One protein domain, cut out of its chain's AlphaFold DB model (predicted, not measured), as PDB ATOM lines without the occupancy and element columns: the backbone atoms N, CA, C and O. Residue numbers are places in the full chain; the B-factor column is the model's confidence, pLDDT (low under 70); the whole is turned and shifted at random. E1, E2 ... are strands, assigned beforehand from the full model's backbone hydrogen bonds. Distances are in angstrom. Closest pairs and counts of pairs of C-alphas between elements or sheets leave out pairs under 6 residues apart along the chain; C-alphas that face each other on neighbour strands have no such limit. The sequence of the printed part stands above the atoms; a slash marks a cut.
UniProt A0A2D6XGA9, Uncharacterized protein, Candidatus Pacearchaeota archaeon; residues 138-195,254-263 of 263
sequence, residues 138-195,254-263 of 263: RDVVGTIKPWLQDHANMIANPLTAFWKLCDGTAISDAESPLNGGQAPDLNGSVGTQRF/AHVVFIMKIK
ATOM      1  N   ARG A 138      25.430-126.056   2.401       72.56
ATOM      2  CA  ARG A 138      26.135-126.356   1.143       72.56
ATOM      3  C   ARG A 138      27.306-127.320   1.289       72.56
ATOM      4  O   ARG A 138      27.758-127.870   0.285       72.56
ATOM      5  N   ASP A 139      27.829-127.493   2.497       84.19
ATOM      6  CA  ASP A 139      28.912-128.440   2.740       84.19
ATOM      7  C   ASP A 139      28.376-129.849   2.982       84.19
ATOM      8  O   ASP A 139      27.358-130.047   3.641       84.19
ATOM      9  N   VAL A 140      29.116-130.845   2.501       87.31
ATOM     10  CA  VAL A 140      28.798-132.255   2.741       87.31
ATOM     11  C   VAL A 140      29.039-132.591   4.216       87.31
ATOM     12  O   VAL A 140      30.036-132.150   4.797       87.31
ATOM     13  N   VAL A 141      28.170-133.411   4.812       90.00
ATOM     14  CA  VAL A 141      28.383-133.965   6.158       90.00
ATOM     15  C   VAL A 141      29.769-134.616   6.262       90.00
ATOM     16  O   VAL A 141      30.208-135.330   5.363       90.00
ATOM     17  N   GLY A 142      30.479-134.334   7.354       89.62
ATOM     18  CA  GLY A 142      31.871-134.723   7.586       89.62
ATOM     19  C   GLY A 142      32.900-133.687   7.121       89.62
ATOM     20  O   GLY A 142      34.084-133.839   7.416       89.62
ATOM     21  N   THR A 143      32.493-132.612   6.434       92.12
ATOM     22  CA  THR A 143      33.408-131.514   6.073       92.12
ATOM     23  C   THR A 143      33.975-130.863   7.329       92.12
ATOM     24  O   THR A 143      33.219-130.453   8.204       92.12
ATOM     25  N   ILE A 144      35.301-130.718   7.405       90.69
ATOM     26  CA  ILE A 144      35.981-130.063   8.526       90.69
ATOM     27  C   ILE A 144      36.536-128.713   8.076       90.69
ATOM     28  O   ILE A 144      37.243-128.632   7.069       90.69
ATOM     29  N   LYS A 145      36.247-127.655   8.838       90.00
ATOM     30  CA  LYS A 145      36.735-126.293   8.581       90.00
ATOM     31  C   LYS A 145      37.484-125.732   9.793       90.00
ATOM     32  O   LYS A 145      37.096-126.009  10.928       90.00
ATOM     33  N   PRO A 146      38.548-124.937   9.578       88.50
ATOM     34  CA  PRO A 146      39.111-124.111  10.635       88.50
ATOM     35  C   PRO A 146      38.157-122.953  10.955       88.50
ATOM     36  O   PRO A 146      37.574-122.345  10.057       88.50
ATOM     37  N   TRP A 147      38.032-122.619  12.234       85.44
ATOM     38  CA  TRP A 147      37.149-121.584  12.748       85.44
ATOM     39  C   TRP A 147      37.847-120.758  13.834       85.44
ATOM     40  O   TRP A 147      38.565-121.269  14.694       85.44
ATOM     41  N   LEU A 148      37.646-119.445  13.771       83.50
ATOM     42  CA  LEU A 148      38.194-118.468  14.708       83.50
ATOM     43  C   LEU A 148      37.154-118.147  15.788       83.50
ATOM     44  O   LEU A 148      36.614-117.045  15.813       83.50
ATOM     45  N   GLN A 149      36.861-119.121  16.651       81.69
ATOM     46  CA  GLN A 149      35.751-119.071  17.612       81.69
ATOM     47  C   GLN A 149      35.651-117.770  18.414       81.69
ATOM     48  O   GLN A 149      34.580-117.172  18.473       81.69
ATOM     49  N   ASP A 150      36.771-117.313  18.969       79.75
ATOM     50  CA  ASP A 150      36.815-116.162  19.879       79.75
ATOM     51  C   ASP A 150      37.351-114.882  19.217       79.75
ATOM     52  O   ASP A 150      37.768-113.940  19.897       79.75
ATOM     53  N   HIS A 151      37.412-114.831  17.882       80.25
ATOM     54  CA  HIS A 151      37.890-113.627  17.210       80.25
ATOM     55  C   HIS A 151      36.857-112.500  17.291       80.25
ATOM     56  O   HIS A 151      35.652-112.717  17.175       80.25
ATOM     57  N   ALA A 152      37.334-111.268  17.483       79.00
ATOM     58  CA  ALA A 152      36.460-110.105  17.570       79.00
ATOM     59  C   ALA A 152      35.583-109.981  16.312       79.00
ATOM     60  O   ALA A 152      36.066-110.153  15.193       79.00
ATOM     61  N   ASN A 153      34.307-109.641  16.506       75.12
ATOM     62  CA  ASN A 153      33.282-109.526  15.459       75.12
ATOM     63  C   ASN A 153      32.894-110.840  14.763       75.12
ATOM     64  O   ASN A 153      32.139-110.803  13.792       75.12
ATOM     65  N   MET A 154      33.357-111.992  15.251       72.62
ATOM     66  CA  MET A 154      32.727-113.254  14.882       72.62
ATOM     67  C   MET A 154      31.352-113.339  15.532       72.62
ATOM     68  O   MET A 154      31.162-112.913  16.674       72.62
ATOM     69  N   ILE A 155      30.388-113.888  14.793       68.44
ATOM     70  CA  ILE A 155      29.061-114.181  15.332       68.44
ATOM     71  C   ILE A 155      29.267-115.117  16.521       68.44
ATOM     72  O   ILE A 155      29.894-116.166  16.379       68.44
ATOM     73  N   ALA A 156      28.787-114.716  17.697       57.25
ATOM     74  CA  ALA A 156      28.789-115.577  18.864       57.25
ATOM     75  C   ALA A 156      27.869-116.760  18.545       57.25
ATOM     76  O   ALA A 156      26.667-116.567  18.406       57.25
ATOM     77  N   ASN A 157      28.441-117.956  18.405       58.41
ATOM     78  CA  ASN A 157      27.730-119.212  18.137       58.41
ATOM     79  C   ASN A 157      27.275-119.476  16.674       58.41
ATOM     80  O   ASN A 157      26.089-119.662  16.420       58.41
ATOM     81  N   PRO A 158      28.194-119.582  15.693       58.69
ATOM     82  CA  PRO A 158      27.893-120.133  14.374       58.69
ATOM     83  C   PRO A 158      27.929-121.672  14.374       58.69
ATOM     84  O   PRO A 158      27.728-122.276  13.321       58.69
ATOM     85  N   LEU A 159      28.177-122.308  15.533       61.56
ATOM     86  CA  LEU A 159      27.874-123.721  15.770       61.56
ATOM     87  C   LEU A 159      26.351-123.868  15.806       61.56
ATOM     88  O   LEU A 159      25.716-124.045  16.839       61.56
ATOM     89  N   THR A 160      25.771-123.690  14.635       64.00
ATOM     90  CA  THR A 160      24.394-124.023  14.324       64.00
ATOM     91  C   THR A 160      24.202-125.538  14.463       64.00
ATOM     92  O   THR A 160      25.162-126.289  14.633       64.00
ATOM     93  N   ALA A 161      22.965-126.003  14.284       65.94
ATOM     94  CA  ALA A 161      22.552-127.395  14.048       65.94
ATOM     95  C   ALA A 161      23.554-128.175  13.205       65.94
ATOM     96  O   ALA A 161      23.712-129.381  13.342       65.94
ATOM     97  N   PHE A 162      24.170-127.469  12.266       83.56
ATOM     98  CA  PHE A 162      24.949-128.027  11.195       83.56
ATOM     99  C   PHE A 162      26.388-128.329  11.590       83.56
ATOM    100  O   PHE A 162      27.017-129.139  10.918       83.56
ATOM    101  N   TRP A 163      26.927-127.715  12.647       88.88
ATOM    102  CA  TRP A 163      28.349-127.808  12.975       88.88
ATOM    103  C   TRP A 163      28.586-128.279  14.405       88.88
ATOM    104  O   TRP A 163      27.961-127.828  15.359       88.88
ATOM    105  N   LYS A 164      29.577-129.152  14.563       90.19
ATOM    106  CA  LYS A 164      30.039-129.677  15.848       90.19
ATOM    107  C   LYS A 164      31.519-129.366  16.027       90.19
ATOM    108  O   LYS A 164      32.285-129.456  15.072       90.19
ATOM    109  N   LEU A 165      31.942-129.019  17.243       90.12
ATOM    110  CA  LEU A 165      33.370-128.903  17.548       90.12
ATOM    111  C   LEU A 165      34.064-130.254  17.370       90.12
ATOM    112  O   LEU A 165      33.567-131.285  17.816       90.12
ATOM    113  N   CYS A 166      35.250-130.231  16.769       89.94
ATOM    114  CA  CYS A 166      36.139-131.384  16.703       89.94
ATOM    115  C   CYS A 166      36.875-131.566  18.045       89.94
ATOM    116  O   CYS A 166      38.091-131.380  18.129       89.94
ATOM    117  N   ASP A 167      36.125-131.860  19.108       89.38
ATOM    118  CA  ASP A 167      36.588-131.949  20.499       89.38
ATOM    119  C   ASP A 167      36.491-133.363  21.093       89.38
ATOM    120  O   ASP A 167      36.599-133.527  22.308       89.38
ATOM    121  N   GLY A 168      36.259-134.388  20.271       88.75
ATOM    122  CA  GLY A 168      36.147-135.764  20.756       88.75
ATOM    123  C   GLY A 168      34.803-136.119  21.389       88.75
ATOM    124  O   GLY A 168      34.668-137.238  21.873       88.75
ATOM    125  N   THR A 169      33.836-135.195  21.454       90.38
ATOM    126  CA  THR A 169      32.548-135.455  22.115       90.38
ATOM    127  C   THR A 169      31.549-136.170  21.208       90.38
ATOM    128  O   THR A 169      31.632-136.121  19.978       90.38
ATOM    129  N   ALA A 170      30.561-136.822  21.832       91.50
ATOM    130  CA  ALA A 170      29.524-137.556  21.121       91.50
ATOM    131  C   ALA A 170      28.691-136.631  20.221       91.50
ATOM    132  O   ALA A 170      28.376-135.488  20.580       91.50
ATOM    133  N   ILE A 171      28.304-137.157  19.064       91.06
ATOM    134  CA  ILE A 171      27.358-136.523  18.149       91.06
ATOM    135  C   ILE A 171      25.968-137.031  18.527       91.06
ATOM    136  O   ILE A 171      25.709-138.230  18.472       91.06
ATOM    137  N   SER A 172      25.095-136.119  18.953       89.06
ATOM    138  CA  SER A 172      23.727-136.414  19.394       89.06
ATOM    139  C   SER A 172      22.742-135.571  18.586       89.06
ATOM    140  O   SER A 172      22.127-134.660  19.128       89.06
ATOM    141  N   ASP A 173      22.648-135.851  17.289       86.50
ATOM    142  CA  ASP A 173      21.718-135.207  16.352       86.50
ATOM    143  C   ASP A 173      21.032-136.312  15.550       86.50
ATOM    144  O   ASP A 173      21.687-136.997  14.768       86.50
ATOM    145  N   ALA A 174      19.728-136.507  15.757       84.94
ATOM    146  CA  ALA A 174      18.982-137.634  15.194       84.94
ATOM    147  C   ALA A 174      18.908-137.636  13.660       84.94
ATOM    148  O   ALA A 174      18.734-138.695  13.061       84.94
ATOM    149  N   GLU A 175      19.056-136.479  13.023       81.00
ATOM    150  CA  GLU A 175      19.032-136.348  11.567       81.00
ATOM    151  C   GLU A 175      20.437-136.412  10.945       81.00
ATOM    152  O   GLU A 175      20.580-136.452   9.723       81.00
ATOM    153  N   SER A 176      21.491-136.412  11.765       88.69
ATOM    154  CA  SER A 176      22.855-136.603  11.288       88.69
ATOM    155  C   SER A 176      23.104-138.073  10.929       88.69
ATOM    156  O   SER A 176      22.866-138.954  11.759       88.69
ATOM    157  N   PRO A 177      23.717-138.387   9.773       90.06
ATOM    158  CA  PRO A 177      24.200-139.743   9.506       90.06
ATOM    159  C   PRO A 177      25.351-140.160  10.444       90.06
ATOM    160  O   PRO A 177      25.726-141.330  10.461       90.06
ATOM    161  N   LEU A 178      25.914-139.224  11.218       91.56
ATOM    162  CA  LEU A 178      26.971-139.461  12.205       91.56
ATOM    163  C   LEU A 178      26.427-139.602  13.641       91.56
ATOM    164  O   LEU A 178      27.213-139.661  14.591       91.56
ATOM    165  N   ASN A 179      25.101-139.636  13.823       92.12
ATOM    166  CA  ASN A 179      24.468-139.736  15.138       92.12
ATOM    167  C   ASN A 179      24.958-140.951  15.940       92.12
ATOM    168  O   ASN A 179      25.051-142.065  15.423       92.12
ATOM    169  N   GLY A 180      25.244-140.749  17.225       90.88
ATOM    170  CA  GLY A 180      25.791-141.772  18.120       90.88
ATOM    171  C   GLY A 180      27.299-142.013  17.969       90.88
ATOM    172  O   GLY A 180      27.886-142.697  18.811       90.88
ATOM    173  N   GLY A 181      27.939-141.437  16.946       91.31
ATOM    174  CA  GLY A 181      29.392-141.420  16.783       91.31
ATOM    175  C   GLY A 181      30.093-140.419  17.710       91.31
ATOM    176  O   GLY A 181      29.469-139.755  18.540       91.31
ATOM    177  N   GLN A 182      31.413-140.295  17.565       90.69
ATOM    178  CA  GLN A 182      32.216-139.255  18.219       90.69
ATOM    179  C   GLN A 182      32.735-138.283  17.159       90.69
ATOM    180  O   GLN A 182      33.166-138.708  16.089       90.69
ATOM    181  N   ALA A 183      32.721-136.984  17.454       89.69
ATOM    182  CA  ALA A 183      33.460-136.021  16.649       89.69
ATOM    183  C   ALA A 183      34.970-136.293  16.789       89.69
ATOM    184  O   ALA A 183      35.415-136.689  17.868       89.69
ATOM    185  N   PRO A 184      35.790-136.074  15.751       88.00
ATOM    186  CA  PRO A 184      37.237-136.233  15.878       88.00
ATOM    187  C   PRO A 184      37.801-135.210  16.876       88.00
ATOM    188  O   PRO A 184      37.411-134.051  16.826       88.00
ATOM    189  N   ASP A 185      38.736-135.586  17.756       88.06
ATOM    190  CA  ASP A 185      39.422-134.628  18.646       88.06
ATOM    191  C   ASP A 185      40.632-133.993  17.942       88.06
ATOM    192  O   ASP A 185      41.778-134.432  18.080       88.06
ATOM    193  N   LEU A 186      40.366-132.966  17.136       86.19
ATOM    194  CA  LEU A 186      41.407-132.165  16.479       86.19
ATOM    195  C   LEU A 186      41.847-130.982  17.346       86.19
ATOM    196  O   LEU A 186      42.965-130.487  17.195       86.19
ATOM    197  N   ASN A 187      40.986-130.555  18.270       83.62
ATOM    198  CA  ASN A 187      41.228-129.417  19.152       83.62
ATOM    199  C   ASN A 187      42.047-129.792  20.401       83.62
ATOM    200  O   ASN A 187      42.549-128.902  21.089       83.62
ATOM    201  N   GLY A 188      42.256-131.088  20.651       77.00
ATOM    202  CA  GLY A 188      43.130-131.609  21.701       77.00
ATOM    203  C   GLY A 188      42.493-131.586  23.088       77.00
ATOM    204  O   GLY A 188      43.196-131.361  24.072       77.00
ATOM    205  N   SER A 189      41.179-131.804  23.184       71.31
ATOM    206  CA  SER A 189      40.449-131.817  24.459       71.31
ATOM    207  C   SER A 189      40.956-132.909  25.417       71.31
ATOM    208  O   SER A 189      40.927-132.720  26.634       71.31
ATOM    209  N   VAL A 190      41.487-134.017  24.881       63.22
ATOM    210  CA  VAL A 190      42.039-135.151  25.649       63.22
ATOM    211  C   VAL A 190      43.512-135.463  25.335       63.22
ATOM    212  O   VAL A 190      44.006-136.538  25.682       63.22
ATOM    213  N   GLY A 191      44.276-134.542  24.734       67.38
ATOM    214  CA  GLY A 191      45.697-134.797  24.472       67.38
ATOM    215  C   GLY A 191      46.430-133.762  23.621       67.38
ATOM    216  O   GLY A 191      46.255-132.558  23.763       67.38
ATOM    217  N   THR A 192      47.339-134.240  22.767       67.94
ATOM    218  CA  THR A 192      48.101-133.381  21.849       67.94
ATOM    219  C   THR A 192      47.212-132.956  20.684       67.94
ATOM    220  O   THR A 192      46.574-133.810  20.072       67.94
ATOM    221  N   GLN A 193      47.205-131.658  20.368       65.44
ATOM    222  CA  GLN A 193      46.564-131.115  19.167       65.44
ATOM    223  C   GLN A 193      47.012-131.909  17.937       65.44
ATOM    224  O   GLN A 193      48.207-132.157  17.746       65.44
ATOM    225  N   ARG A 194      46.048-132.342  17.124       67.12
ATOM    226  CA  ARG A 194      46.302-133.204  15.967       67.12
ATOM    227  C   ARG A 194      46.180-132.393  14.687       67.12
ATOM    228  O   ARG A 194      45.296-131.558  14.545       67.12
ATOM    229  N   PHE A 195      47.062-132.667  13.734       68.69
ATOM    230  CA  PHE A 195      46.940-132.125  12.386       68.69
ATOM    231  C   PHE A 195      46.121-133.082  11.524       68.69
ATOM    232  O   PHE A 195      46.323-134.296  11.586       68.69
ATOM    233  N   ALA A 254      48.221-118.389  13.743       65.81
ATOM    234  CA  ALA A 254      47.027-118.156  14.546       65.81
ATOM    235  C   ALA A 254      46.498-119.495  15.069       65.81
ATOM    236  O   ALA A 254      46.512-120.492  14.346       65.81
ATOM    237  N   HIS A 255      46.027-119.511  16.314       75.56
ATOM    238  CA  HIS A 255      45.272-120.643  16.833       75.56
ATOM    239  C   HIS A 255      43.849-120.594  16.272       75.56
ATOM    240  O   HIS A 255      43.180-119.566  16.350       75.56
ATOM    241  N   VAL A 256      43.412-121.711  15.702       81.88
ATOM    242  CA  VAL A 256      42.043-121.939  15.234       81.88
ATOM    243  C   VAL A 256      41.511-123.189  15.920       81.88
ATOM    244  O   VAL A 256      42.297-124.052  16.314       81.88
ATOM    245  N   VAL A 257      40.193-123.290  16.035       85.81
ATOM    246  CA  VAL A 257      39.526-124.556  16.347       85.81
ATOM    247  C   VAL A 257      39.023-125.183  15.055       85.81
ATOM    248  O   VAL A 257      38.760-124.489  14.079       85.81
ATOM    249  N   PHE A 258      38.882-126.497  15.033       90.06
ATOM    250  CA  PHE A 258      38.232-127.212  13.950       90.06
ATOM    251  C   PHE A 258      36.787-127.520  14.322       90.06
ATOM    252  O   PHE A 258      36.487-127.906  15.458       90.06
ATOM    253  N   ILE A 259      35.911-127.349  13.340       90.62
ATOM    254  CA  ILE A 259      34.498-127.718  13.389       90.62
ATOM    255  C   ILE A 259      34.197-128.686  12.253       90.62
ATOM    256  O   ILE A 259      34.818-128.605  11.193       90.62
ATOM    257  N   MET A 260      33.245-129.585  12.468       92.56
ATOM    258  CA  MET A 260      32.798-130.582  11.507       92.56
ATOM    259  C   MET A 260      31.321-130.386  11.192       92.56
ATOM    260  O   MET A 260      30.507-130.236  12.101       92.56
ATOM    261  N   LYS A 261      30.984-130.429   9.907       92.31
ATOM    262  CA  LYS A 261      29.615-130.450   9.407       92.31
ATOM    263  C   LYS A 261      28.967-131.770   9.823       92.31
ATOM    264  O   LYS A 261      29.467-132.827   9.448       92.31
ATOM    265  N   ILE A 262      27.892-131.737  10.598       89.75
ATOM    266  CA  ILE A 262      27.169-132.934  11.055       89.75
ATOM    267  C   ILE A 262      25.826-133.123  10.350       89.75
ATOM    268  O   ILE A 262      25.284-134.223  10.386       89.75
ATOM    269  N   LYS A 263      25.319-132.097   9.674       84.19
ATOM    270  CA  LYS A 263      24.055-132.115   8.945       84.19
ATOM    271  C   LYS A 263      24.165-131.237   7.724       84.19
ATOM    272  O   LYS A 263      24.735-130.146   7.915       84.19
TER     273      LYS A 263
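Overview. This is residues 138 to 195 and 254 to 263 of the 263 residues of an uncharacterized protein of Candidatus Pacearchaeota archaeon (UniProt A0A2D6XGA9). This domain has little regular structure: a small antiparallel sheet of three short strands, with E3 in its middle, and two long loops, residues 148 to 162 and 166 to 195. The 68 printed residues hold three named strands, E1, E2 and E3 along the chain, in sheet order E1 - E3 - E2, and no named helix. The class is all strand, with 12 residues in named elements. The whole is compact, with a radius of gyration of the C-alphas of 11.9 A and spans of 32 by 28 by 17 A.

Arrangement. E1, residues 144 to 147, is an edge strand, antiparallel to E3, residues 257 to 261, at 139 degrees; N 147 and O 257 are 2.7 A apart, within hydrogen-bond range. E2, residues 163 to 165, is the other edge strand, antiparallel to E3 at 143 degrees, with N 164 and O 260 within hydrogen-bond range at 2.8 A. E1 and E2 are apart.

Along the chain. E1 begins at C-alpha 144 (35.981, -130.063, 8.526) and is 9.5 A long. E2 is 6.9 A long. E3 is 13.5 A long and ends at C-alpha 261 (29.615, -130.450, 9.407).

Size, cuts and confidence. The link from E1 to E2 is long. Residues 196 to 253 are not printed, and C-alphas 195 and 254 are 14.1 A apart. The pLDDT is under 70 at residues 155 to 161, 190 to 195 and 254.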